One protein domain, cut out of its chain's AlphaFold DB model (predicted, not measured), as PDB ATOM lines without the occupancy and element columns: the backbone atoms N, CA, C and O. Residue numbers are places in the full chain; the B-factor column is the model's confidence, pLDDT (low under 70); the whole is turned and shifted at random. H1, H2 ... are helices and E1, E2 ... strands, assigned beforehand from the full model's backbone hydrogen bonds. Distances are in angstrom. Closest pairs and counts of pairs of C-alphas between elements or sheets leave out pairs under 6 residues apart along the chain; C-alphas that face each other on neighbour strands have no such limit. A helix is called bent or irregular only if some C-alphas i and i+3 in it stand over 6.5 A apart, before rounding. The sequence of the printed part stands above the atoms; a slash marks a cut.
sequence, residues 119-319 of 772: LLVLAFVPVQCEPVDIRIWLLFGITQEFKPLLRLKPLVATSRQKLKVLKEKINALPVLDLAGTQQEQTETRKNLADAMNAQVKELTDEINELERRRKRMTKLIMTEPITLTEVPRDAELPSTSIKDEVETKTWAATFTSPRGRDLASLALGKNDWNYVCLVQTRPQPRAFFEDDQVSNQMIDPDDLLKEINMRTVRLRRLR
ATOM      1  N   LEU A 119     220.719 212.994 186.492       83.81
ATOM      2  CA  LEU A 119     219.267 212.968 186.573       83.81
ATOM      3  C   LEU A 119     218.819 212.159 187.792       83.81
ATOM      4  O   LEU A 119     219.355 211.083 188.061       83.81
ATOM      5  N   LEU A 120     217.838 212.678 188.534       86.62
ATOM      6  CA  LEU A 120     217.284 212.000 189.703       86.62
ATOM      7  C   LEU A 120     216.273 210.942 189.244       86.62
ATOM      8  O   LEU A 120     215.329 211.243 188.519       86.62
ATOM      9  N   VAL A 121     216.461 209.702 189.672       85.69
ATOM     10  CA  VAL A 121     215.626 208.548 189.344       85.69
ATOM     11  C   VAL A 121     214.972 208.028 190.617       85.69
ATOM     12  O   VAL A 121     215.649 207.767 191.609       85.69
ATOM     13  N   LEU A 122     213.652 207.860 190.566       86.38
ATOM     14  CA  LEU A 122     212.847 207.179 191.573       86.38
ATOM     15  C   LEU A 122     212.545 205.764 191.073       86.38
ATOM     16  O   LEU A 122     211.742 205.585 190.155       86.38
ATOM     17  N   ALA A 123     213.198 204.766 191.657       82.88
ATOM     18  CA  ALA A 123     212.947 203.355 191.386       82.88
ATOM     19  C   ALA A 123     211.904 202.784 192.358       82.88
ATOM     20  O   ALA A 123     211.732 203.308 193.460       82.88
ATOM     21  N   PHE A 124     211.253 201.687 191.962       80.00
ATOM     22  CA  PHE A 124     210.298 200.928 192.786       80.00
ATOM     23  C   PHE A 124     209.069 201.728 193.263       80.00
ATOM     24  O   PHE A 124     208.562 201.510 194.367       80.00
ATOM     25  N   VAL A 125     208.576 202.655 192.435       84.69
ATOM     26  CA  VAL A 125     207.348 203.414 192.709       84.69
ATOM     27  C   VAL A 125     206.127 202.533 192.427       84.69
ATOM     28  O   VAL A 125     206.063 201.944 191.348       84.69
ATOM     29  N   PRO A 126     205.143 202.424 193.335       84.31
ATOM     30  CA  PRO A 126     203.924 201.659 193.075       84.31
ATOM     31  C   PRO A 126     203.188 202.148 191.817       84.31
ATOM     32  O   PRO A 126     203.025 203.353 191.621       84.31
ATOM     33  N   VAL A 127     202.688 201.224 190.981       83.25
ATOM     34  CA  VAL A 127     201.960 201.541 189.725       83.25
ATOM     35  C   VAL A 127     200.757 202.466 189.943       83.25
ATOM     36  O   VAL A 127     200.378 203.204 189.037       83.25
ATOM     37  N   GLN A 128     200.177 202.445 191.142       82.38
ATOM     38  CA  GLN A 128     199.018 203.252 191.525       82.38
ATOM     39  C   GLN A 128     199.312 204.762 191.578       82.38
ATOM     40  O   GLN A 128     198.369 205.547 191.568       82.38
ATOM     41  N   CYS A 129     200.585 205.175 191.637       84.38
ATOM     42  CA  CYS A 129     200.978 206.579 191.762       84.38
ATOM     43  C   CYS A 129     200.917 207.328 190.422       84.38
ATOM     44  O   CYS A 129     201.538 206.920 189.437       84.38
ATOM     45  N   GLU A 130     200.256 208.485 190.415       85.88
ATOM     46  CA  GLU A 130     200.287 209.443 189.306       85.88
ATOM     47  C   GLU A 130     201.467 210.436 189.453       85.88
ATOM     48  O   GLU A 130     201.996 210.626 190.553       85.88
ATOM     49  N   PRO A 131     201.885 211.148 188.383       86.06
ATOM     50  CA  PRO A 131     202.962 212.144 188.470       86.06
ATOM     51  C   PRO A 131     202.733 213.214 189.552       86.06
ATOM     52  O   PRO A 131     203.680 213.697 190.174       86.06
ATOM     53  N   VAL A 132     201.474 213.593 189.793       87.12
ATOM     54  CA  VAL A 132     201.117 214.593 190.813       87.12
ATOM     55  C   VAL A 132     201.406 214.069 192.222       87.12
ATOM     56  O   VAL A 132     201.938 214.813 193.045       87.12
ATOM     57  N   ASP A 133     201.133 212.787 192.474       87.81
ATOM     58  CA  ASP A 133     201.382 212.127 193.756       87.81
ATOM     59  C   ASP A 133     202.880 212.122 194.085       87.81
ATOM     60  O   ASP A 133     203.306 212.566 195.154       87.81
ATOM     61  N   ILE A 134     203.693 211.697 193.112       87.69
ATOM     62  CA  ILE A 134     205.155 211.600 193.234       87.69
ATOM     63  C   ILE A 134     205.761 212.984 193.466       87.69
ATOM     64  O   ILE A 134     206.646 213.148 194.308       87.69
ATOM     65  N   ARG A 135     205.264 214.000 192.750       89.44
ATOM     66  CA  ARG A 135     205.703 215.387 192.920       89.44
ATOM     67  C   ARG A 135     205.455 215.881 194.345       89.44
ATOM     68  O   ARG A 135     206.349 216.494 194.925       89.44
ATOM     69  N   ILE A 136     204.264 215.652 194.896       88.00
ATOM     70  CA  ILE A 136     203.923 216.109 196.250       88.00
ATOM     71  C   ILE A 136     204.746 215.362 197.292       88.00
ATOM     72  O   ILE A 136     205.303 216.004 198.179       88.00
ATOM     73  N   TRP A 137     204.874 214.043 197.157       89.56
ATOM     74  CA  TRP A 137     205.686 213.221 198.050       89.56
ATOM     75  C   TRP A 137     207.151 213.688 198.085       89.56
ATOM     76  O   TRP A 137     207.689 213.969 199.158       89.56
ATOM     77  N   LEU A 138     207.765 213.879 196.910       88.19
ATOM     78  CA  LEU A 138     209.154 214.325 196.778       88.19
ATOM     79  C   LEU A 138     209.355 215.737 197.350       88.19
ATOM     80  O   LEU A 138     210.257 215.964 198.156       88.19
ATOM     81  N   LEU A 139     208.505 216.697 196.970       88.44
ATOM     82  CA  LEU A 139     208.615 218.076 197.452       88.44
ATOM     83  C   LEU A 139     208.350 218.181 198.955       88.44
ATOM     84  O   LEU A 139     209.059 218.916 199.642       88.44
ATOM     85  N   PHE A 140     207.381 217.429 199.484       88.44
ATOM     86  CA  PHE A 140     207.121 217.373 200.917       88.44
ATOM     87  C   PHE A 140     208.348 216.872 201.675       88.44
ATOM     88  O   PHE A 140     208.803 217.574 202.576       88.44
ATOM     89  N   GLY A 141     208.943 215.745 201.268       84.81
ATOM     90  CA  GLY A 141     210.160 215.226 201.897       84.81
ATOM     91  C   GLY A 141     211.305 216.247 201.903       84.81
ATOM     92  O   GLY A 141     211.890 216.513 202.953       84.81
ATOM     93  N   ILE A 142     211.554 216.914 200.767       86.25
ATOM     94  CA  ILE A 142     212.605 217.942 200.643       86.25
ATOM     95  C   ILE A 142     212.328 219.158 201.540       86.25
ATOM     96  O   ILE A 142     213.250 219.716 202.136       86.25
ATOM     97  N   THR A 143     211.066 219.585 201.681       85.94
ATOM     98  CA  THR A 143     210.729 220.754 202.520       85.94
ATOM     99  C   THR A 143     211.084 220.562 203.992       85.94
ATOM    100  O   THR A 143     211.289 221.552 204.699       85.94
ATOM    101  N   GLN A 144     211.165 219.313 204.453       81.19
ATOM    102  CA  GLN A 144     211.456 218.979 205.845       81.19
ATOM    103  C   GLN A 144     212.954 219.069 206.146       81.19
ATOM    104  O   GLN A 144     213.302 219.545 207.221       81.19
ATOM    105  N   GLU A 145     213.813 218.747 205.174       80.56
ATOM    106  CA  GLU A 145     215.281 218.852 205.278       80.56
ATOM    107  C   GLU A 145     215.837 220.228 204.894       80.56
ATOM    108  O   GLU A 145     217.033 220.512 205.001       80.56
ATOM    109  N   PHE A 146     214.978 221.132 204.426       82.94
ATOM    110  CA  PHE A 146     215.423 222.439 203.977       82.94
ATOM    111  C   PHE A 146     215.938 223.274 205.163       82.94
ATOM    112  O   PHE A 146     215.155 223.819 205.947       82.94
ATOM    113  N   LYS A 147     217.270 223.419 205.277       82.44
ATOM    114  CA  LYS A 147     217.959 224.082 206.409       82.44
ATOM    115  C   LYS A 147     217.316 225.411 206.839       82.44
ATOM    116  O   LYS A 147     217.120 225.616 208.039       82.44
ATOM    117  N   PRO A 148     216.940 226.324 205.922       81.56
ATOM    118  CA  PRO A 148     216.279 227.562 206.323       81.56
ATOM    119  C   PRO A 148     214.901 227.373 206.986       81.56
ATOM    120  O   PRO A 148     214.556 228.140 207.880       81.56
ATOM    121  N   LEU A 149     214.117 226.362 206.589       82.38
ATOM    122  CA  LEU A 149     212.839 226.031 207.236       82.38
ATOM    123  C   LEU A 149     213.062 225.358 208.595       82.38
ATOM    124  O   LEU A 149     212.368 225.695 209.558       82.38
ATOM    125  N   LEU A 150     214.059 224.473 208.693       81.06
ATOM    126  CA  LEU A 150     214.461 223.836 209.950       81.06
ATOM    127  C   LEU A 150     214.874 224.861 211.012       81.06
ATOM    128  O   LEU A 150     214.491 224.711 212.166       81.06
ATOM    129  N   ARG A 151     215.558 225.947 210.628       83.62
ATOM    130  CA  ARG A 151     215.921 227.048 211.546       83.62
ATOM    131  C   ARG A 151     214.717 227.853 212.047       83.62
ATOM    132  O   ARG A 151     214.748 228.359 213.163       83.62
ATOM    133  N   LEU A 152     213.651 227.973 211.252       83.88
ATOM    134  CA  LEU A 152     212.462 228.757 211.618       83.88
ATOM    135  C   LEU A 152     211.527 228.015 212.584       83.88
ATOM    136  O   LEU A 152     210.900 228.658 213.425       83.88
ATOM    137  N   LYS A 153     211.428 226.680 212.494       82.25
ATOM    138  CA  LYS A 153     210.578 225.864 213.385       82.25
ATOM    139  C   LYS A 153     210.851 226.102 214.888       82.25
ATOM    140  O   LYS A 153     209.893 226.427 215.593       82.25
ATOM    141  N   PRO A 154     212.097 225.994 215.399       85.12
ATOM    142  CA  PRO A 154     212.381 226.185 216.819       85.12
ATOM    143  C   PRO A 154     212.207 227.640 217.256       85.12
ATOM    144  O   PRO A 154     211.767 227.869 218.378       85.12
ATOM    145  N   LEU A 155     212.480 228.616 216.381       86.38
ATOM    146  CA  LEU A 155     212.246 230.037 216.663       86.38
ATOM    147  C   LEU A 155     210.756 230.316 216.896       86.38
ATOM    148  O   LEU A 155     210.382 230.902 217.905       86.38
ATOM    149  N   VAL A 156     209.882 229.804 216.025       87.69
ATOM    150  CA  VAL A 156     208.427 229.926 216.221       87.69
ATOM    151  C   VAL A 156     207.984 229.218 217.505       87.69
ATOM    152  O   VAL A 156     207.158 229.752 218.244       87.69
ATOM    153  N   ALA A 157     208.527 228.031 217.797       84.62
ATOM    154  CA  ALA A 157     208.195 227.288 219.012       84.62
ATOM    155  C   ALA A 157     208.626 228.032 220.291       84.62
ATOM    156  O   ALA A 157     207.827 228.168 221.217       84.62
ATOM    157  N   THR A 158     209.845 228.578 220.320       89.12
ATOM    158  CA  THR A 158     210.351 229.367 221.454       89.12
ATOM    159  C   THR A 158     209.574 230.665 221.631       89.12
ATOM    160  O   THR A 158     209.180 230.968 222.757       89.12
ATOM    161  N   SER A 159     209.266 231.400 220.559       87.19
ATOM    162  CA  SER A 159     208.445 232.616 220.656       87.19
ATOM    163  C   SER A 159     207.012 232.300 221.115       87.19
ATOM    164  O   SER A 159     206.474 233.007 221.968       87.19
ATOM    165  N   ARG A 160     206.414 231.177 220.683       89.06
ATOM    166  CA  ARG A 160     205.115 230.694 221.206       89.06
ATOM    167  C   ARG A 160     205.177 230.308 222.685       89.06
ATOM    168  O   ARG A 160     204.244 230.605 223.428       89.06
ATOM    169  N   GLN A 161     206.255 229.663 223.127       89.38
ATOM    170  CA  GLN A 161     206.441 229.310 224.534       89.38
ATOM    171  C   GLN A 161     206.619 230.562 225.400       89.38
ATOM    172  O   GLN A 161     205.968 230.672 226.437       89.38
ATOM    173  N   LYS A 162     207.413 231.542 224.944       90.19
ATOM    174  CA  LYS A 162     207.533 232.861 225.588       90.19
ATOM    175  C   LYS A 162     206.167 233.530 225.712       90.19
ATOM    176  O   LYS A 162     205.802 233.939 226.807       90.19
ATOM    177  N   LEU A 163     205.387 233.561 224.628       90.31
ATOM    178  CA  LEU A 163     204.029 234.106 224.617       90.31
ATOM    179  C   LEU A 163     203.122 233.406 225.643       90.31
ATOM    180  O   LEU A 163     202.376 234.074 226.357       90.31
ATOM    181  N   LYS A 164     203.185 232.071 225.730       90.06
ATOM    182  CA  LYS A 164     202.396 231.284 226.687       90.06
ATOM    183  C   LYS A 164     202.751 231.643 228.132       90.06
ATOM    184  O   LYS A 164     201.856 231.991 228.895       90.06
ATOM    185  N   VAL A 165     204.041 231.654 228.471       91.00
ATOM    186  CA  VAL A 165     204.529 232.032 229.810       91.00
ATOM    187  C   VAL A 165     204.141 233.472 230.156       91.00
ATOM    188  O   VAL A 165     203.776 233.766 231.290       91.00
ATOM    189  N   LEU A 166     204.191 234.389 229.187       88.19
ATOM    190  CA  LEU A 166     203.843 235.794 229.404       88.19
ATOM    191  C   LEU A 166     202.342 235.970 229.665       88.19
ATOM    192  O   LEU A 166     201.966 236.696 230.581       88.19
ATOM    193  N   LYS A 167     201.487 235.234 228.941       88.25
ATOM    194  CA  LYS A 167     200.041 235.173 229.207       88.25
ATOM    195  C   LYS A 167     199.724 234.563 230.573       88.25
ATOM    196  O   LYS A 167     198.868 235.082 231.281       88.25
ATOM    197  N   GLU A 168     200.425 233.502 230.969       88.50
ATOM    198  CA  GLU A 168     200.286 232.902 232.304       88.50
ATOM    199  C   GLU A 168     200.677 233.894 233.409       88.50
ATOM    200  O   GLU A 168     199.945 234.047 234.384       88.50
ATOM    201  N   LYS A 169     201.773 234.640 233.224       85.50
ATOM    202  CA  LYS A 169     202.182 235.705 234.150       85.50
ATOM    203  C   LYS A 169     201.162 236.844 234.221       85.50
ATOM    204  O   LYS A 169     200.878 237.303 235.321       85.50
ATOM    205  N   ILE A 170     200.577 237.261 233.092       86.56
ATOM    206  CA  ILE A 170     199.504 238.272 233.069       86.56
ATOM    207  C   ILE A 170     198.295 237.786 233.877       86.56
ATOM    208  O   ILE A 170     197.764 238.533 234.695       86.56
ATOM    209  N   ASN A 171     197.903 236.521 233.711       84.62
ATOM    210  CA  ASN A 171     196.799 235.929 234.468       84.62
ATOM    211  C   ASN A 171     197.100 235.810 235.976       84.62
ATOM    212  O   ASN A 171     196.166 235.777 236.774       84.62
ATOM    213  N   ALA A 172     198.377 235.763 236.370       84.00
ATOM    214  CA  ALA A 172     198.816 235.699 237.765       84.00
ATOM    215  C   ALA A 172     198.985 237.079 238.440       84.00
ATOM    216  O   ALA A 172     199.011 237.146 239.669       84.00
ATOM    217  N   LEU A 173     199.050 238.183 237.676       81.06
ATOM    218  CA  LEU A 173     199.180 239.556 238.205       81.06
ATOM    219  C   LEU A 173     198.144 239.940 239.285       81.06
ATOM    220  O   LEU A 173     198.527 240.637 240.226       81.06
ATOM    221  N   PRO A 174     196.864 239.512 239.221       77.31
ATOM    222  CA  PRO A 174     195.876 239.845 240.251       77.31
ATOM    223  C   PRO A 174     196.171 239.232 241.629       77.31
ATOM    224  O   PRO A 174     195.677 239.739 242.632       77.31
ATOM    225  N   VAL A 175     196.962 238.154 241.676       75.94
ATOM    226  CA  VAL A 175     197.231 237.336 242.876       75.94
ATOM    227  C   VAL A 175     198.622 237.629 243.468       75.94
ATOM    228  O   VAL A 175     199.002 237.061 244.484       75.94
ATOM    229  N   LEU A 176     199.399 238.525 242.852       76.12
ATOM    230  CA  LEU A 176     200.749 238.874 243.300       76.12
ATOM    231  C   LEU A 176     200.725 239.814 244.517       76.12
ATOM    232  O   LEU A 176     200.139 240.902 244.452       76.12
ATOM    233  N   ASP A 177     201.417 239.420 245.588       72.50
ATOM    234  CA  ASP A 177     201.653 240.257 246.768       72.50
ATOM    235  C   ASP A 177     202.676 241.352 246.440       72.50
ATOM    236  O   ASP A 177     203.838 241.082 246.131       72.50
ATOM    237  N   LEU A 178     202.231 242.607 246.488       76.06
ATOM    238  CA  LEU A 178     203.044 243.790 246.207       76.06
ATOM    239  C   LEU A 178     203.149 244.648 247.474       76.06
ATOM    240  O   LEU A 178     202.174 244.798 248.207       76.06
ATOM    241  N   ALA A 179     204.322 245.226 247.732       71.31
ATOM    242  CA  ALA A 179     204.532 246.146 248.849       71.31
ATOM    243  C   ALA A 179     203.996 247.556 248.515       71.31
ATOM    244  O   ALA A 179     204.155 248.012 247.386       71.31
ATOM    245  N   GLY A 180     203.388 248.253 249.485       75.88
ATOM    246  CA  GLY A 180     202.898 249.637 249.333       75.88
ATOM    247  C   GLY A 180     201.432 249.831 249.737       75.88
ATOM    248  O   GLY A 180     200.792 248.902 250.234       75.88
ATOM    249  N   THR A 181     200.897 251.037 249.534       78.12
ATOM    250  CA  THR A 181     199.474 251.357 249.767       78.12
ATOM    251  C   THR A 181     198.566 250.750 248.683       78.12
ATOM    252  O   THR A 181     199.018 250.464 247.576       78.12
ATOM    253  N   GLN A 182     197.266 250.555 248.956       73.31
ATOM    254  CA  GLN A 182     196.339 249.930 247.987       73.31
ATOM    255  C   GLN A 182     196.295 250.653 246.628       73.31
ATOM    256  O   GLN A 182     196.173 249.998 245.597       73.31
ATOM    257  N   GLN A 183     196.430 251.984 246.609       76.00
ATOM    258  CA  GLN A 183     196.456 252.772 245.373       76.00
ATOM    259  C   GLN A 183     197.751 252.536 244.578       76.00
ATOM    260  O   GLN A 183     197.686 252.197 243.395       76.00
ATOM    261  N   GLU A 184     198.912 252.577 245.235       78.69
ATOM    262  CA  GLU A 184     200.213 252.277 244.610       78.69
ATOM    263  C   GLU A 184     200.274 250.837 244.073       78.69
ATOM    264  O   GLU A 184     200.804 250.585 242.990       78.69
ATOM    265  N   GLN A 185     199.664 249.876 244.776       76.00
ATOM    266  CA  GLN A 185     199.545 248.491 244.309       76.00
ATOM    267  C   GLN A 185     198.678 248.376 243.044       76.00
ATOM    268  O   GLN A 185     198.990 247.595 242.145       76.00
ATOM    269  N   THR A 186     197.590 249.147 242.932       78.56
ATOM    270  CA  THR A 186     196.754 249.136 241.718       78.56
ATOM    271  C   THR A 186     197.443 249.781 240.518       78.56
ATOM    272  O   THR A 186     197.355 249.248 239.410       78.56
ATOM    273  N   GLU A 187     198.180 250.873 240.723       83.19
ATOM    274  CA  GLU A 187     198.927 251.548 239.658       83.19
ATOM    275  C   GLU A 187     200.114 250.713 239.173       83.19
ATOM    276  O   GLU A 187     200.308 250.553 237.969       83.19
ATOM    277  N   THR A 188     200.868 250.099 240.089       82.06
ATOM    278  CA  THR A 188     201.977 249.198 239.733       82.06
ATOM    279  C   THR A 188     201.493 247.963 238.974       82.06
ATOM    280  O   THR A 188     202.099 247.604 237.964       82.06
ATOM    281  N   ARG A 189     200.363 247.357 239.375       82.38
ATOM    282  CA  ARG A 189     199.726 246.255 238.626       82.38
ATOM    283  C   ARG A 189     199.294 246.677 237.228       82.38
ATOM    284  O   ARG A 189     199.507 245.919 236.286       82.38
ATOM    285  N   LYS A 190     198.706 247.867 237.085       84.69
ATOM    286  CA  LYS A 190     198.272 248.397 235.788       84.69
ATOM    287  C   LYS A 190     199.463 248.665 234.866       84.69
ATOM    288  O   LYS A 190     199.469 248.177 233.743       84.69
ATOM    289  N   ASN A 191     200.510 249.320 235.367       86.50
ATOM    290  CA  ASN A 191     201.730 249.586 234.601       86.50
ATOM    291  C   ASN A 191     202.446 248.288 234.184       86.50
ATOM    292  O   ASN A 191     202.915 248.177 233.053       86.50
ATOM    293  N   LEU A 192     202.497 247.285 235.072       85.25
ATOM    294  CA  LEU A 192     203.021 245.953 234.751       85.25
ATOM    295  C   LEU A 192     202.164 245.248 233.695       85.25
ATOM    296  O   LEU A 192     202.715 244.699 232.746       85.25
ATOM    297  N   ALA A 193     200.836 245.282 233.824       85.56
ATOM    298  CA  ALA A 193     199.931 244.699 232.838       85.56
ATOM    299  C   ALA A 193     200.081 245.366 231.464       85.56
ATOM    300  O   ALA A 193     200.166 244.666 230.458       85.56
ATOM    301  N   ASP A 194     200.180 246.696 231.411       87.62
ATOM    302  CA  ASP A 194     200.361 247.454 230.172       87.62
ATOM    303  C   ASP A 194     201.717 247.142 229.512       87.62
ATOM    304  O   ASP A 194     201.774 246.870 228.309       87.62
ATOM    305  N   ALA A 195     202.800 247.065 230.297       88.00
ATOM    306  CA  ALA A 195     204.122 246.669 229.807       88.00
ATOM    307  C   ALA A 195     204.150 245.215 229.298       88.00
ATOM    308  O   ALA A 195     204.711 244.928 228.240       88.00
ATOM    309  N   MET A 196     203.512 244.288 230.017       87.94
ATOM    310  CA  MET A 196     203.413 242.889 229.599       87.94
ATOM    311  C   MET A 196     202.528 242.727 228.357       87.94
ATOM    312  O   MET A 196     202.877 241.961 227.463       87.94
ATOM    313  N   ASN A 197     201.429 243.474 228.237       89.56
ATOM    314  CA  ASN A 197     200.580 243.478 227.043       89.56
ATOM    315  C   ASN A 197     201.308 244.039 225.811       89.56
ATOM    316  O   ASN A 197     201.113 243.525 224.707       89.56
ATOM    317  N   ALA A 198     202.185 245.034 225.983       90.69
ATOM    318  CA  ALA A 198     203.063 245.502 224.911       90.69
ATOM    319  C   ALA A 198     204.017 244.386 224.439       90.69
ATOM    320  O   ALA A 198     204.095 244.120 223.241       90.69
ATOM    321  N   GLN A 199     204.635 243.649 225.372       90.56
ATOM    322  CA  GLN A 199     205.478 242.488 225.046       90.56
ATOM    323  C   GLN A 199     204.693 241.342 224.387       90.56
ATOM    324  O   GLN A 199     205.207 240.684 223.484       90.56
ATOM    325  N   VAL A 200     203.439 241.096 224.796       91.19
ATOM    326  CA  VAL A 200     202.553 240.139 224.106       91.19
ATOM    327  C   VAL A 200     202.366 240.559 222.654       91.19
ATOM    328  O   VAL A 200     202.485 239.708 221.774       91.19
ATOM    329  N   LYS A 201     202.093 241.845 222.400       92.25
ATOM    330  CA  LYS A 201     201.879 242.366 221.047       92.25
ATOM    331  C   LYS A 201     203.122 242.176 220.172       92.25
ATOM    332  O   LYS A 201     203.008 241.602 219.092       92.25
ATOM    333  N   GLU A 202     204.296 242.558 220.672       91.81
ATOM    334  CA  GLU A 202     205.576 242.366 219.975       91.81
ATOM    335  C   GLU A 202     205.822 240.889 219.638       91.81
ATOM    336  O   GLU A 202     206.070 240.554 218.481       91.81
ATOM    337  N   LEU A 203     205.653 239.983 220.608       90.56
ATOM    338  CA  LEU A 203     205.817 238.543 220.379       90.56
ATOM    339  C   LEU A 203     204.783 237.989 219.389       90.56
ATOM    340  O   LEU A 203     205.107 237.101 218.600       90.56
ATOM    341  N   THR A 204     203.537 238.474 219.406       91.69
ATOM    342  CA  THR A 204     202.534 238.058 218.413       91.69
ATOM    343  C   THR A 204     202.885 238.528 217.008       91.69
ATOM    344  O   THR A 204     202.714 237.756 216.063       91.69
ATOM    345  N   ASP A 205     203.398 239.749 216.859       92.50
ATOM    346  CA  ASP A 205     203.829 240.286 215.570       92.50
ATOM    347  C   ASP A 205     205.060 239.529 215.047       92.50
ATOM    348  O   ASP A 205     205.070 239.116 213.885       92.50
ATOM    349  N   GLU A 206     206.024 239.219 215.920       92.25
ATOM    350  CA  GLU A 206     207.187 238.382 215.606       92.25
ATOM    351  C   GLU A 206     206.763 236.978 215.136       92.25
ATOM    352  O   GLU A 206     207.202 236.505 214.085       92.25
ATOM    353  N   ILE A 207     205.853 236.313 215.860       91.00
ATOM    354  CA  ILE A 207     205.319 234.997 215.468       91.00
ATOM    355  C   ILE A 207     204.634 235.082 214.099       91.00
ATOM    356  O   ILE A 207     204.878 234.235 213.236       91.00
ATOM    357  N   ASN A 208     203.803 236.103 213.876       92.06
ATOM    358  CA  ASN A 208     203.104 236.299 212.608       92.06
ATOM    359  C   ASN A 208     204.082 236.518 211.445       92.06
ATOM    360  O   ASN A 208     203.870 235.989 210.350       92.06
ATOM    361  N   GLU A 209     205.157 237.278 211.654       92.12
ATOM    362  CA  GLU A 209     206.198 237.493 210.652       92.12
ATOM    363  C   GLU A 209     206.962 236.200 210.338       92.12
ATOM    364  O   GLU A 209     207.090 235.824 209.166       92.12
ATOM    365  N   LEU A 210     207.399 235.472 211.369       88.75
ATOM    366  CA  LEU A 210     208.083 234.187 211.220       88.75
ATOM    367  C   LEU A 210     207.200 233.157 210.501       88.75
ATOM    368  O   LEU A 210     207.672 232.438 209.616       88.75
ATOM    369  N   GLU A 211     205.902 233.112 210.806       88.19
ATOM    370  CA  GLU A 211     204.942 232.245 210.122       88.19
ATOM    371  C   GLU A 211     204.705 232.652 208.667       88.19
ATOM    372  O   GLU A 211     204.635 231.785 207.790       88.19
ATOM    373  N   ARG A 212     204.618 233.956 208.371       89.69
ATOM    374  CA  ARG A 212     204.543 234.453 206.989       89.69
ATOM    375  C   ARG A 212     205.793 234.058 206.209       89.69
ATOM    376  O   ARG A 212     205.668 233.572 205.084       89.69
ATOM    377  N   ARG A 213     206.982 234.212 206.799       88.31
ATOM    378  CA  ARG A 213     208.258 233.806 206.195       88.31
ATOM    379  C   ARG A 213     208.288 232.301 205.937       88.31
ATOM    380  O   ARG A 213     208.565 231.896 204.810       88.31
ATOM    381  N   ARG A 214     207.899 231.483 206.922       87.44
ATOM    382  CA  ARG A 214     207.771 230.024 206.778       87.44
ATOM    383  C   ARG A 214     206.828 229.656 205.628       87.44
ATOM    384  O   ARG A 214     207.240 228.930 204.732       87.44
ATOM    385  N   LYS A 215     205.605 230.201 205.600       87.56
ATOM    386  CA  LYS A 215     204.612 229.934 204.538       87.56
ATOM    387  C   LYS A 215     205.123 230.328 203.152       87.56
ATOM    388  O   LYS A 215     204.936 229.570 202.205       87.56
ATOM    389  N   ARG A 216     205.790 231.483 203.023       88.00
ATOM    390  CA  ARG A 216     206.406 231.926 201.758       88.00
ATOM    391  C   ARG A 216     207.459 230.932 201.270       88.00
ATOM    392  O   ARG A 216     207.437 230.560 200.103       88.00
ATOM    393  N   MET A 217     208.344 230.482 202.158       85.06
ATOM    394  CA  MET A 217     209.422 229.547 201.818       85.06
ATOM    395  C   MET A 217     208.901 228.145 201.497       85.06
ATOM    396  O   MET A 217     209.341 227.544 200.524       85.06
ATOM    397  N   THR A 218     207.916 227.645 202.244       86.19
ATOM    398  CA  THR A 218     207.248 226.379 201.918       86.19
ATOM    399  C   THR A 218     206.544 226.460 200.565       86.19
ATOM    400  O   THR A 218     206.676 225.546 199.758       86.19
ATOM    401  N   LYS A 219     205.843 227.569 200.280       87.88
ATOM    402  CA  LYS A 219     205.185 227.773 198.984       87.88
ATOM    403  C   LYS A 219     206.196 227.756 197.841       87.88
ATOM    404  O   LYS A 219     205.941 227.079 196.860       87.88
ATOM    405  N   LEU A 220     207.329 228.444 198.002       86.31
ATOM    406  CA  LEU A 220     208.405 228.496 197.011       86.31
ATOM    407  C   LEU A 220     208.847 227.088 196.583       86.31
ATOM    408  O   LEU A 220     208.832 226.799 195.393       86.31
ATOM    409  N   ILE A 221     209.139 226.211 197.553       85.44
ATOM    410  CA  ILE A 221     209.582 224.833 197.291       85.44
ATOM    411  C   ILE A 221     208.452 223.998 196.676       85.44
ATOM    412  O   ILE A 221     208.662 223.313 195.683       85.44
ATOM    413  N   MET A 222     207.229 224.090 197.205       85.56
ATOM    414  CA  MET A 222     206.084 223.330 196.679       85.56
ATOM    415  C   MET A 222     205.695 223.735 195.243       85.56
ATOM    416  O   MET A 222     205.132 222.936 194.489       85.56
ATOM    417  N   THR A 223     206.005 224.969 194.837       86.75
ATOM    418  CA  THR A 223     205.772 225.459 193.471       86.75
ATOM    419  C   THR A 223     206.898 225.142 192.489       86.75
ATOM    420  O   THR A 223     206.729 225.426 191.305       86.75
ATOM    421  N   GLU A 224     208.011 224.543 192.930       85.69
ATOM    422  CA  GLU A 224     209.147 224.253 192.047       85.69
ATOM    423  C   GLU A 224     208.708 223.392 190.845       85.69
ATOM    424  O   GLU A 224     207.984 222.402 191.012       85.69
ATOM    425  N   PRO A 225     209.078 223.773 189.613       84.62
ATOM    426  CA  PRO A 225     208.739 223.005 188.428       84.62
ATOM    427  C   PRO A 225     209.587 221.727 188.365       84.62
ATOM    428  O   PRO A 225     210.808 221.769 188.211       84.62
ATOM    429  N   ILE A 226     208.911 220.583 188.483       86.44
ATOM    430  CA  ILE A 226     209.494 219.252 188.298       86.44
ATOM    431  C   ILE A 226     208.800 218.599 187.112       86.44
ATOM    432  O   ILE A 226     207.574 218.465 187.104       86.44
ATOM    433  N   THR A 227     209.590 218.184 186.131       85.62
ATOM    434  CA  THR A 227     209.150 217.332 185.030       85.62
ATOM    435  C   THR A 227     209.416 215.877 185.402       85.62
ATOM    436  O   THR A 227     210.547 215.495 185.693       85.62
ATOM    437  N   LEU A 228     208.349 215.077 185.448       86.75
ATOM    438  CA  LEU A 228     208.398 213.650 185.760       86.75
ATOM    439  C   LEU A 228     208.123 212.857 184.488       86.75
ATOM    440  O   LEU A 228     207.060 212.998 183.885       86.75
ATOM    441  N   THR A 229     209.076 212.025 184.087       86.38
ATOM    442  CA  THR A 229     208.960 211.160 182.910       86.38
ATOM    443  C   THR A 229     209.023 209.702 183.335       86.38
ATOM    444  O   THR A 229     209.969 209.306 184.019       86.38
ATOM    445  N   GLU A 230     208.036 208.901 182.935       84.06
ATOM    446  CA  GLU A 230     208.055 207.456 183.163       84.06
ATOM    447  C   GLU A 230     209.189 206.825 182.343       84.06
ATOM    448  O   GLU A 230     209.342 207.086 181.146       84.06
ATOM    449  N   VAL A 231     210.012 206.016 183.004       79.38
ATOM    450  CA  VAL A 231     211.082 205.254 182.361       79.38
ATOM    451  C   VAL A 231     210.486 203.927 181.869       79.38
ATOM    452  O   VAL A 231     209.905 203.204 182.681       79.38
ATOM    453  N   PRO A 232     210.613 203.579 180.571       71.75
ATOM    454  CA  PRO A 232     210.076 202.327 180.032       71.75
ATOM    455  C   PRO A 232     210.626 201.100 180.771       71.75
ATOM    456  O   PRO A 232     211.810 201.079 181.100       71.75
ATOM    457  N   ARG A 233     209.802 200.056 180.975       59.62
ATOM    458  CA  ARG A 233     210.225 198.797 181.636       59.62
ATOM    459  C   ARG A 233     211.419 198.119 180.939       59.62
ATOM    460  O   ARG A 233     212.203 197.465 181.615       59.62
ATOM    461  N   ASP A 234     211.587 198.333 179.631       51.19
ATOM    462  CA  ASP A 234     212.692 197.781 178.827       51.19
ATOM    463  C   ASP A 234     214.031 198.507 179.041       51.19
ATOM    464  O   ASP A 234     215.083 198.033 178.605       51.19
ATOM    465  N   ALA A 235     214.022 199.670 179.703       54.38
ATOM    466  CA  ALA A 235     215.245 200.317 180.146       54.38
ATOM    467  C   ALA A 235     215.754 199.562 181.375       54.38
ATOM    468  O   ALA A 235     215.434 199.900 182.515       54.38
ATOM    469  N   GLU A 236     216.531 198.510 181.132       52.59
ATOM    470  CA  GLU A 236     217.242 197.797 182.180       52.59
ATOM    471  C   GLU A 236     217.997 198.824 183.049       52.59
ATOM    472  O   GLU A 236     218.878 199.546 182.585       52.59
ATOM    473  N   LEU A 237     217.642 198.944 184.324       54.81
ATOM    474  CA  LEU A 237     218.405 199.741 185.286       54.81
ATOM    475  C   LEU A 237     219.586 198.904 185.799       54.81
ATOM    476  O   LEU A 237     219.602 197.687 185.604       54.81
ATOM    477  N   PRO A 238     220.614 199.504 186.422       52.03
ATOM    478  CA  PRO A 238     221.606 198.739 187.173       52.03
ATOM    479  C   PRO A 238     220.872 197.895 188.223       52.03
ATOM    480  O   PRO A 238     220.144 198.442 189.061       52.03
ATOM    481  N   SER A 239     220.990 196.571 188.110       44.03
ATOM    482  CA  SER A 239     220.181 195.603 188.843       44.03
ATOM    483  C   SER A 239     220.276 195.824 190.350       44.03
ATOM    484  O   SER A 239     221.348 195.695 190.935       44.03
ATOM    485  N   THR A 240     219.145 196.087 190.997       42.38
ATOM    486  CA  THR A 240     218.976 195.770 192.416       42.38
ATOM    487  C   THR A 240     217.952 194.667 192.507       42.38
ATOM    488  O   THR A 240     216.779 194.876 192.207       42.38
ATOM    489  N   SER A 241     218.428 193.478 192.856       40.09
ATOM    490  CA  SER A 241     217.611 192.302 193.089       40.09
ATOM    491  C   SER A 241     216.687 192.549 194.278       40.09
ATOM    492  O   SER A 241     217.104 192.426 195.427       40.09
ATOM    493  N   ILE A 242     215.431 192.881 194.004       46.00
ATOM    494  CA  ILE A 242     214.347 192.744 194.971       46.00
ATOM    495  C   ILE A 242     213.273 191.917 194.272       46.00
ATOM    496  O   ILE A 242     212.659 192.359 193.303       46.00
ATOM    497  N   LYS A 243     213.136 190.665 194.714       39.09
ATOM    498  CA  LYS A 243     212.053 189.765 194.320       39.09
ATOM    499  C   LYS A 243     210.848 190.084 195.203       39.09
ATOM    500  O   LYS A 243     210.649 189.385 196.183       39.09
ATOM    501  N   ASP A 244     210.086 191.119 194.870       39.62
ATOM    502  CA  ASP A 244     208.773 191.334 195.480       39.62
ATOM    503  C   ASP A 244     207.708 191.462 194.389       39.62
ATOM    504  O   ASP A 244     207.898 192.133 193.376       39.62
ATOM    505  N   GLU A 245     206.586 190.779 194.607       49.34
ATOM    506  CA  GLU A 245     205.475 190.522 193.677       49.34
ATOM    507  C   GLU A 245     204.624 191.765 193.332       49.34
ATOM    508  O   GLU A 245     203.581 191.652 192.690       49.34
ATOM    509  N   VAL A 246     205.043 192.965 193.743       59.41
ATOM    510  CA  VAL A 246     204.297 194.210 193.513       59.41
ATOM    511  C   VAL A 246     204.749 194.849 192.205       59.41
ATOM    512  O   VAL A 246     205.925 195.167 192.022       59.41
ATOM    513  N   GLU A 247     203.808 195.095 191.292       68.75
ATOM    514  CA  GLU A 247     204.113 195.845 190.079       68.75
ATOM    515  C   GLU A 247     204.581 197.267 190.425       68.75
ATOM    516  O   GLU A 247     203.850 198.066 191.021       68.75
ATOM    517  N   THR A 248     205.805 197.596 190.017       79.12
ATOM    518  CA  THR A 248     206.421 198.909 190.232       79.12
ATOM    519  C   THR A 248     206.792 199.586 188.911       79.12
ATOM    520  O   THR A 248     206.912 198.949 187.859       79.12
ATOM    521  N   LYS A 249     206.935 200.911 188.960       82.88
ATOM    522  CA  LYS A 249     207.377 201.798 187.881       82.88
ATOM    523  C   LYS A 249     208.614 202.574 188.314       82.88
ATOM    524  O   LYS A 249     208.831 202.819 189.503       82.88
ATOM    525  N   THR A 250     209.395 203.002 187.328       84.25
ATOM    526  CA  THR A 250     210.534 203.898 187.539       84.25
ATOM    527  C   THR A 250     210.226 205.253 186.921       84.25
ATOM    528  O   THR A 250     209.738 205.335 185.795       84.25
ATOM    529  N   TRP A 251     210.534 206.320 187.649       86.50
ATOM    530  CA  TRP A 251     210.327 207.695 187.214       86.50
ATOM    531  C   TRP A 251     211.642 208.462 187.192       86.50
ATOM    532  O   TRP A 251     212.464 208.339 188.093       86.50
ATOM    533  N   ALA A 252     211.825 209.283 186.169       86.69
ATOM    534  CA  ALA A 252     212.909 210.243 186.062       86.69
ATOM    535  C   ALA A 252     212.375 211.636 186.426       86.69
ATOM    536  O   ALA A 252     211.415 212.109 185.819       86.69
ATOM    537  N   ALA A 253     212.982 212.270 187.429       87.75
ATOM    538  CA  ALA A 253     212.639 213.598 187.915       87.75
ATOM    539  C   ALA A 253     213.706 214.608 187.486       87.75
ATOM    540  O   ALA A 253     214.862 214.547 187.911       87.75
ATOM    541  N   THR A 254     213.301 215.570 186.661       84.19
ATOM    542  CA  THR A 254     214.143 216.690 186.245       84.19
ATOM    543  C   THR A 254     213.611 217.982 186.843       84.19
ATOM    544  O   THR A 254     212.466 218.380 186.630       84.19
ATOM    545  N   PHE A 255     214.456 218.641 187.631       83.50
ATOM    546  CA  PHE A 255     214.179 219.976 188.136       83.50
ATOM    547  C   PHE A 255     214.598 220.986 187.068       83.50
ATOM    548  O   PHE A 255     215.762 221.009 186.674       83.50
ATOM    549  N   THR A 256     213.675 221.825 186.600       80.00
ATOM    550  CA  THR A 256     213.986 222.844 185.577       80.00
ATOM    551  C   THR A 256     214.491 224.159 186.180       80.00
ATOM    552  O   THR A 256     214.993 225.029 185.475       80.00
ATOM    553  N   SER A 257     214.374 224.303 187.499       82.19
ATOM    554  CA  SER A 257     214.839 225.455 188.270       82.19
ATOM    555  C   SER A 257     216.348 225.391 188.544       82.19
ATOM    556  O   SER A 257     216.866 224.302 188.803       82.19
ATOM    557  N   PRO A 258     217.065 226.534 188.607       78.00
ATOM    558  CA  PRO A 258     218.489 226.566 188.960       78.00
ATOM    559  C   PRO A 258     218.772 226.023 190.371       78.00
ATOM    560  O   PRO A 258     219.852 225.505 190.630       78.00
ATOM    561  N   ARG A 259     217.785 226.069 191.279       79.94
ATOM    562  CA  ARG A 259     217.874 225.470 192.626       79.94
ATOM    563  C   ARG A 259     217.681 223.957 192.629       79.94
ATOM    564  O   ARG A 259     217.882 223.309 193.653       79.94
ATOM    565  N   GLY A 260     217.277 223.390 191.497       78.31
ATOM    566  CA  GLY A 260     216.981 221.976 191.339       78.31
ATOM    567  C   GLY A 260     218.131 221.060 191.741       78.31
ATOM    568  O   GLY A 260     217.894 220.025 192.358       78.31
ATOM    569  N   ARG A 261     219.377 221.464 191.460       77.19
ATOM    570  CA  ARG A 261     220.579 220.699 191.825       77.19
ATOM    571  C   ARG A 261     220.733 220.559 193.342       77.19
ATOM    572  O   ARG A 261     221.005 219.459 193.829       77.19
ATOM    573  N   ASP A 262     220.506 221.639 194.084       81.75
ATOM    574  CA  ASP A 262     220.571 221.640 195.550       81.75
ATOM    575  C   ASP A 262     219.418 220.829 196.144       81.75
ATOM    576  O   ASP A 262     219.630 220.025 197.048       81.75
ATOM    577  N   LEU A 263     218.205 220.981 195.599       84.31
ATOM    578  CA  LEU A 263     217.026 220.226 196.038       84.31
ATOM    579  C   LEU A 263     217.173 218.721 195.773       84.31
ATOM    580  O   LEU A 263     216.810 217.919 196.629       84.31
ATOM    581  N   ALA A 264     217.746 218.330 194.634       83.50
ATOM    582  CA  ALA A 264     218.053 216.934 194.330       83.50
ATOM    583  C   ALA A 264     219.127 216.365 195.270       83.50
ATOM    584  O   ALA A 264     219.011 215.228 195.716       83.50
ATOM    585  N   SER A 265     220.147 217.159 195.613       84.00
ATOM    586  CA  SER A 265     221.189 216.749 196.567       84.00
ATOM    587  C   SER A 265     220.622 216.602 197.986       84.00
ATOM    588  O   SER A 265     220.930 215.634 198.675       84.00
ATOM    589  N   LEU A 266     219.722 217.504 198.397       84.25
ATOM    590  CA  LEU A 266     218.966 217.382 199.648       84.25
ATOM    591  C   LEU A 266     218.062 216.144 199.658       84.25
ATOM    592  O   LEU A 266     217.933 215.500 200.691       84.25
ATOM    593  N   ALA A 267     217.452 215.802 198.519       84.56
ATOM    594  CA  ALA A 267     216.619 214.610 198.413       84.56
ATOM    595  C   ALA A 267     217.425 213.316 198.609       84.56
ATOM    596  O   ALA A 267     216.940 212.401 199.267       84.56
ATOM    597  N   LEU A 268     218.646 213.242 198.069       82.94
ATOM    598  CA  LEU A 268     219.530 212.077 198.225       82.94
ATOM    599  C   LEU A 268     220.114 211.962 199.634       82.94
ATOM    600  O   LEU A 268     220.255 210.856 200.134       82.94
ATOM    601  N   GLY A 269     220.435 213.087 200.279       76.50
ATOM    602  CA  GLY A 269     220.970 213.094 201.645       76.50
ATOM    603  C   GLY A 269     219.936 212.792 202.736       76.50
ATOM    604  O   GLY A 269     220.290 212.744 203.912       76.50
ATOM    605  N   LYS A 270     218.658 212.638 202.374       78.62
ATOM    606  CA  LYS A 270     217.569 212.347 203.306       78.62
ATOM    607  C   LYS A 270     217.457 210.835 203.538       78.62
ATOM    608  O   LYS A 270     217.217 210.087 202.597       78.62
ATOM    609  N   ASN A 271     217.547 210.406 204.798       69.69
ATOM    610  CA  ASN A 271     217.590 208.983 205.185       69.69
ATOM    611  C   ASN A 271     216.228 208.413 205.645       69.69
ATOM    612  O   ASN A 271     216.081 207.213 205.864       69.69
ATOM    613  N   ASP A 272     215.217 209.265 205.809       72.25
ATOM    614  CA  ASP A 272     213.924 208.972 206.442       72.25
ATOM    615  C   ASP A 272     212.743 208.980 205.447       72.25
ATOM    616  O   ASP A 272     211.587 209.143 205.839       72.25
ATOM    617  N   TRP A 273     212.996 208.750 204.150       77.81
ATOM    618  CA  TRP A 273     211.947 208.664 203.114       77.81
ATOM    619  C   TRP A 273     210.848 207.640 203.420       77.81
ATOM    620  O   TRP A 273     209.700 207.833 203.028       77.81
ATOM    621  N   ASN A 274     211.172 206.579 204.162       73.56
ATOM    622  CA  ASN A 274     210.223 205.531 204.543       73.56
ATOM    623  C   ASN A 274     209.102 206.010 205.479       73.56
ATOM    624  O   ASN A 274     208.053 205.371 205.542       73.56
ATOM    625  N   TYR A 275     209.326 207.095 206.220       72.94
ATOM    626  CA  TYR A 275     208.336 207.648 207.147       72.94
ATOM    627  C   TYR A 275     207.419 208.671 206.477       72.94
ATOM    628  O   TYR A 275     206.483 209.159 207.107       72.94
ATOM    629  N   VAL A 276     207.690 209.014 205.211       79.50
ATOM    630  CA  VAL A 276     206.845 209.903 204.419       79.50
ATOM    631  C   VAL A 276     205.720 209.081 203.799       79.50
ATOM    632  O   VAL A 276     205.885 208.447 202.753       79.50
ATOM    633  N   CYS A 277     204.566 209.124 204.450       80.12
ATOM    634  CA  CYS A 277     203.332 208.522 203.974       80.12
ATOM    635  C   CYS A 277     202.704 209.399 202.887       80.12
ATOM    636  O   CYS A 277     202.769 210.632 202.935       80.12
ATOM    637  N   LEU A 278     202.066 208.756 201.911       83.81
ATOM    638  CA  LEU A 278     201.328 209.405 200.836       83.81
ATOM    639  C   LEU A 278     199.899 208.871 200.830       83.81
ATOM    640  O   LEU A 278     199.690 207.663 200.761       83.81
ATOM    641  N   VAL A 279     198.922 209.773 200.843       82.38
ATOM    642  CA  VAL A 279     197.507 209.428 200.719       82.38
ATOM    643  C   VAL A 279     196.931 210.037 199.448       82.38
ATOM    644  O   VAL A 279     197.047 211.245 199.201       82.38
ATOM    645  N   GLN A 280     196.248 209.202 198.663       74.75
ATOM    646  CA  GLN A 280     195.520 209.613 197.462       74.75
ATOM    647  C   GLN A 280     194.174 210.269 197.808       74.75
ATOM    648  O   GLN A 280     193.090 209.764 197.508       74.75
ATOM    649  N   THR A 281     194.219 211.448 198.426       64.88
ATOM    650  CA  THR A 281     193.038 212.305 198.566       64.88
ATOM    651  C   THR A 281     192.831 213.108 197.279       64.88
ATOM    652  O   THR A 281     193.526 214.086 197.029       64.88
ATOM    653  N   ARG A 282     191.880 212.744 196.413       60.03
ATOM    654  CA  ARG A 282     191.514 213.607 195.267       60.03
ATOM    655  C   ARG A 282     190.696 214.810 195.773       60.03
ATOM    656  O   ARG A 282     189.835 214.603 196.625       60.03
ATOM    657  N   PRO A 283     190.914 216.054 195.290       63.03
ATOM    658  CA  PRO A 283     191.682 216.456 194.103       63.03
ATOM    659  C   PRO A 283     193.166 216.807 194.338       63.03
ATOM    660  O   PRO A 283     193.858 217.103 193.369       63.03
ATOM    661  N   GLN A 284     193.659 216.821 195.583       68.50
ATOM    662  CA  GLN A 284     195.062 217.127 195.901       68.50
ATOM    663  C   GLN A 284     195.650 216.068 196.841       68.50
ATOM    664  O   GLN A 284     195.221 216.009 198.000       68.50
ATOM    665  N   PRO A 285     196.630 215.273 196.378       80.00
ATOM    666  CA  PRO A 285     197.285 214.270 197.206       80.00
ATOM    667  C   PRO A 285     197.931 214.926 198.426       80.00
ATOM    668  O   PRO A 285     198.390 216.072 198.364       80.00
ATOM    669  N   ARG A 286     197.981 214.203 199.543       81.25
ATOM    670  CA  ARG A 286     198.592 214.688 200.784       81.25
ATOM    671  C   ARG A 286     199.725 213.767 201.203       81.25
ATOM    672  O   ARG A 286     199.564 212.552 201.216       81.25
ATOM    673  N   ALA A 287     200.851 214.371 201.566       82.88
ATOM    674  CA  ALA A 287     201.981 213.686 202.177       82.88
ATOM    675  C   ALA A 287     202.160 214.179 203.619       82.88
ATOM    676  O   ALA A 287     201.990 215.372 203.892       82.88
ATOM    677  N   PHE A 288     202.471 213.266 204.531       78.12
ATOM    678  CA  PHE A 288     202.689 213.544 205.953       78.12
ATOM    679  C   PHE A 288     203.679 212.534 206.547       78.12
ATOM    680  O   PHE A 288     204.010 211.539 205.906       78.12
ATOM    681  N   PHE A 289     204.164 212.788 207.765       73.56
ATOM    682  CA  PHE A 289     204.962 211.812 208.508       73.56
ATOM    683  C   PHE A 289     204.085 210.900 209.361       73.56
ATOM    684  O   PHE A 289     203.115 211.363 209.959       73.56
ATOM    685  N   GLU A 290     204.464 209.630 209.474       66.06
ATOM    686  CA  GLU A 290     203.783 208.635 210.319       66.06
ATOM    687  C   GLU A 290     203.605 209.125 211.778       66.06
ATOM    688  O   GLU A 290     202.522 209.008 212.346       66.06
ATOM    689  N   ASP A 291     204.604 209.812 212.348       58.59
ATOM    690  CA  ASP A 291     204.549 210.362 213.716       58.59
ATOM    691  C   ASP A 291     203.555 211.533 213.896       58.59
ATOM    692  O   ASP A 291     203.043 211.771 214.998       58.59
ATOM    693  N   ASP A 292     203.240 212.272 212.827       58.44
ATOM    694  CA  ASP A 292     202.275 213.381 212.882       58.44
ATOM    695  C   ASP A 292     200.826 212.876 213.039       58.44
ATOM    696  O   ASP A 292     199.949 213.641 213.456       58.44
ATOM    697  N   GLN A 293     200.570 211.582 212.788       54.31
ATOM    698  CA  GLN A 293     199.265 210.955 213.029       54.31
ATOM    699  C   GLN A 293     198.890 210.955 214.516       54.31
ATOM    700  O   GLN A 293     197.726 211.150 214.869       54.31
ATOM    701  N   VAL A 294     199.881 210.776 215.396       45.41
ATOM    702  CA  VAL A 294     199.671 210.619 216.844       45.41
ATOM    703  C   VAL A 294     199.548 211.972 217.548       45.41
ATOM    704  O   VAL A 294     198.819 212.101 218.531       45.41
ATOM    705  N   SER A 295     200.242 213.000 217.052       45.66
ATOM    706  CA  SER A 295     200.360 214.285 217.751       45.66
ATOM    707  C   SER A 295     199.241 215.288 217.450       45.66
ATOM    708  O   SER A 295     198.969 216.138 218.299       45.66
ATOM    709  N   ASN A 296     198.574 215.204 216.289       47.16
ATOM    710  CA  ASN A 296     197.687 216.280 215.817       47.16
ATOM    711  C   ASN A 296     196.251 215.887 215.421       47.16
ATOM    712  O   ASN A 296     195.539 216.776 214.960       47.16
ATOM    713  N   GLN A 297     195.791 214.635 215.599       46.31
ATOM    714  CA  GLN A 297     194.421 214.204 215.212       46.31
ATOM    715  C   GLN A 297     193.997 214.753 213.828       46.31
ATOM    716  O   GLN A 297     192.915 215.311 213.667       46.31
ATOM    717  N   MET A 298     194.902 214.712 212.844       50.94
ATOM    718  CA  MET A 298     194.766 215.517 211.621       50.94
ATOM    719  C   MET A 298     194.215 214.757 210.409       50.94
ATOM    720  O   MET A 298     194.042 215.368 209.354       50.94
ATOM    721  N   ILE A 299     193.981 213.447 210.521       57.03
ATOM    722  CA  ILE A 299     193.650 212.592 209.376       57.03
ATOM    723  C   ILE A 299     192.427 211.747 209.721       57.03
ATOM    724  O   ILE A 299     192.416 211.051 210.737       57.03
ATOM    725  N   ASP A 300     191.404 211.832 208.872       63.81
ATOM    726  CA  ASP A 300     190.204 211.010 208.987       63.81
ATOM    727  C   ASP A 300     190.562 209.527 208.764       63.81
ATOM    728  O   ASP A 300     191.358 209.215 207.873       63.81
ATOM    729  N   PRO A 301     189.975 208.582 209.522       66.00
ATOM    730  CA  PRO A 301     190.249 207.149 209.369       66.00
ATOM    731  C   PRO A 301     190.049 206.628 207.936       66.00
ATOM    732  O   PRO A 301     190.765 205.733 207.493       66.00
ATOM    733  N   ASP A 302     189.116 207.228 207.194       68.12
ATOM    734  CA  ASP A 302     188.808 206.880 205.803       68.12
ATOM    735  C   ASP A 302     189.923 207.258 204.815       68.12
ATOM    736  O   ASP A 302     190.028 206.672 203.734       68.12
ATOM    737  N   ASP A 303     190.771 208.226 205.169       67.88
ATOM    738  CA  ASP A 303     191.919 208.633 204.359       67.88
ATOM    739  C   ASP A 303     193.122 207.704 204.581       67.88
ATOM    740  O   ASP A 303     193.879 207.456 203.645       67.88
ATOM    741  N   LEU A 304     193.252 207.091 205.762       67.12
ATOM    742  CA  LEU A 304     194.282 206.075 206.037       67.12
ATOM    743  C   LEU A 304     194.085 204.802 205.204       67.12
ATOM    744  O   LEU A 304     195.051 204.155 204.813       67.12
ATOM    745  N   LEU A 305     192.838 204.466 204.860       68.69
ATOM    746  CA  LEU A 305     192.536 203.348 203.956       68.69
ATOM    747  C   LEU A 305     193.054 203.571 202.523       68.69
ATOM    748  O   LEU A 305     193.158 202.614 201.760       68.69
ATOM    749  N   LYS A 306     193.367 204.819 202.147       75.00
ATOM    750  CA  LYS A 306     193.876 205.212 200.820       75.00
ATOM    751  C   LYS A 306     195.380 205.509 200.837       75.00
ATOM    752  O   LYS A 306     195.884 206.202 199.946       75.00
ATOM    753  N   GLU A 307     196.084 205.053 201.868       79.88
ATOM    754  CA  GLU A 307     197.529 205.189 201.972       79.88
ATOM    755  C   GLU A 307     198.240 204.309 200.938       79.88
ATOM    756  O   GLU A 307     197.943 203.124 200.779       79.88
ATOM    757  N   ILE A 308     199.217 204.897 200.250       80.44
ATOM    758  CA  ILE A 308     200.122 204.178 199.364       80.44
ATOM    759  C   ILE A 308     201.419 203.901 200.104       80.44
ATOM    760  O   ILE A 308     202.077 204.807 200.618       80.44
ATOM    761  N   ASN A 309     201.842 202.641 200.063       77.94
ATOM    762  CA  ASN A 309     203.136 202.241 200.582       77.94
ATOM    763  C   ASN A 309     204.279 202.755 199.685       77.94
ATOM    764  O   ASN A 309     204.684 202.098 198.728       77.94
ATOM    765  N   MET A 310     204.821 203.925 200.025       80.00
ATOM    766  CA  MET A 310     205.976 204.536 199.352       80.00
ATOM    767  C   MET A 310     207.329 204.068 199.916       80.00
ATOM    768  O   MET A 310     208.377 204.520 199.461       80.00
ATOM    769  N   ARG A 311     207.343 203.134 200.881       75.19
ATOM    770  CA  ARG A 311     208.570 202.665 201.561       75.19
ATOM    771  C   ARG A 311     209.515 201.885 200.647       75.19
ATOM    772  O   ARG A 311     210.684 201.705 200.976       75.19
ATOM    773  N   THR A 312     209.016 201.388 199.519       75.06
ATOM    774  CA  THR A 312     209.825 200.679 198.520       75.06
ATOM    775  C   THR A 312     210.619 201.631 197.637       75.06
ATOM    776  O   THR A 312     211.588 201.199 197.018       75.06
ATOM    777  N   VAL A 313     210.239 202.912 197.575       81.25
ATOM    778  CA  VAL A 313     210.842 203.878 196.656       81.25
ATOM    779  C   VAL A 313     212.306 204.108 197.010       81.25
ATOM    780  O   VAL A 313     212.675 204.297 198.173       81.25
ATOM    781  N   ARG A 314     213.157 204.092 195.982       80.56
ATOM    782  CA  ARG A 314     214.593 204.358 196.105       80.56
ATOM    783  C   ARG A 314     215.002 205.481 195.172       80.56
ATOM    784  O   ARG A 314     214.690 205.450 193.983       80.56
ATOM    785  N   LEU A 315     215.709 206.459 195.724       84.31
ATOM    786  CA  LEU A 315     216.237 207.604 194.993       84.31
ATOM    787  C   LEU A 315     217.678 207.325 194.575       84.31
ATOM    788  O   LEU A 315     218.485 206.856 195.374       84.31
ATOM    789  N   ARG A 316     217.995 207.611 193.316       84.12
ATOM    790  CA  ARG A 316     219.358 207.569 192.771       84.12
ATOM    791  C   ARG A 316     219.579 208.778 191.892       84.12
ATOM    792  O   ARG A 316     218.639 209.248 191.261       84.12
ATOM    793  N   ARG A 317     220.811 209.251 191.784       83.62
ATOM    794  CA  ARG A 317     221.192 210.241 190.781       83.62
ATOM    795  C   ARG A 317     222.131 209.587 189.788       83.62
ATOM    796  O   ARG A 317     223.241 209.212 190.139       83.62
ATOM    797  N   LEU A 318     221.636 209.421 188.565       81.06
ATOM    798  CA  LEU A 318     222.313 208.684 187.504       81.06
ATOM    799  C   LEU A 318     222.832 209.624 186.413       81.06
ATOM    800  O   LEU A 318     222.178 210.622 186.101       81.06
ATOM    801  N   ARG A 319     223.954 209.268 185.776       80.75
ATOM    802  CA  ARG A 319     224.497 209.983 184.601       80.75
ATOM    803  C   ARG A 319     223.449 210.117 183.495       80.75
ATOM    804  O   ARG A 319     222.778 209.140 183.132       80.75
TER     805      ARG A 319
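What this domain is: This is residues 119 to 319 of the 772 residues of an uncharacterized protein of Phytophthora parasitica CJ01A1 (UniProt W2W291). A long arm made of the helical hairpin H2 and H3 sticks out from a small head, in which H1 and H4 cover one face of a strongly twisted four-stranded sheet. A small two-stranded hairpin, E4 and E5, packs on H1, with the short helices H5 and H6 after it. The printed part has 201 residues with six named helices and six named strands, in the order E1 H1 H2 H3 E2 E3 H4 E4 E5 H5 H6 E6; the larger sheet, E2 - E3 - E1 - E6, and the smaller, E4 - E5, are both antiparallel, and the class is mixed, helices and strands. The whole is only just loose, close to extended, with a radius of gyration of the C-alphas of 24.7 A, and it spans 90 by 39 by 29 A, the arm making the length.

How they stand to each other: E1, residues 119 to 126, is an inner strand of the larger sheet; its neighbours are E3, residues 248 to 255, where N 122 and O 251 are 2.8 A apart, and the edge strand E6, residues 314 to 319, where N 121 and O 316 are 2.7 A apart. E2, residues 226 to 231, is the other edge strand and forms a hairpin with E3, with N 229 and O 252 within hydrogen-bond range at 2.9 A. H1, residues 131 to 145, is on this sheet at a height of 8.4 A, over E3 and only just not over E2, on which 2 of its C-alphas fall; it runs across the strands, only just, at 62 degrees to E3 on the local plane. H4, residues 260 to 268, is on the same face, also at a height of 8.4 A, over E1 and slantwise to it at 41 degrees on the local plane; helices on one face of a sheet make two layers. H1 and H4 touch, about perpendicular at 79 degrees, the closest C-alphas being those of Ile 142 and Ala 267, 5.7 A apart. H2, residues 147 to 175, and H3, residues 182 to 222, form a helical hairpin: they touch at a shallow tilt of 19 degrees, opposite ways, closest at the C-alphas of Val 156 and Ile 207, 6.0 A apart. H3 touches H1 with residues 218 to 222 alone, at a steep tilt of 46 degrees, the C-alphas of Leu 139 and Met 222 coming closest at 5.9 A. E4, residues 276 to 279, and E5, residues 286 to 289, form a hairpin, with N 277 and O 288 2.9 A apart; the closest C-alphas of H1 and E5 are those of Trp 137 and Ala 287, 5.6 A apart. H5, residues 292 to 296, and H6, residues 301 to 304, touch no helix. Every O i to N i+4 pair is within hydrogen-bond range in H3 and H4, against 10 of 11 in H1, 21 of 25 in H2 and 0 of 1 in H5, where 0 of 2 O i to N i+3 pairs are; H6 is too short for an i+4 pair.

Where its parts are: E1 begins at C-alpha 119, (219.267, 212.968, 186.573), and measures 20.1 A; H1 measures 21.9 A. H2 measures 44.0 A and is irregular, C-alphas 171 and 174 being 7.0 A apart. H3, 58.6 A long, begins at C-alpha 182, (196.339, 249.930, 247.987). E3 measures 22.5 A, and E6 ends at C-alpha 319, (224.497, 209.983, 184.601).

The domain as a whole: The C-alphas farthest apart, those of Thr 181 and Asp 234, are 89.9 A apart. The printed part has no cut, and the link from E2 to E3, residues 232 to 247, is long. The mean pLDDT of the printed part is 78.8; it is under 70 at residues 233 to 247, 271, 281 to 284 and 290 to 305.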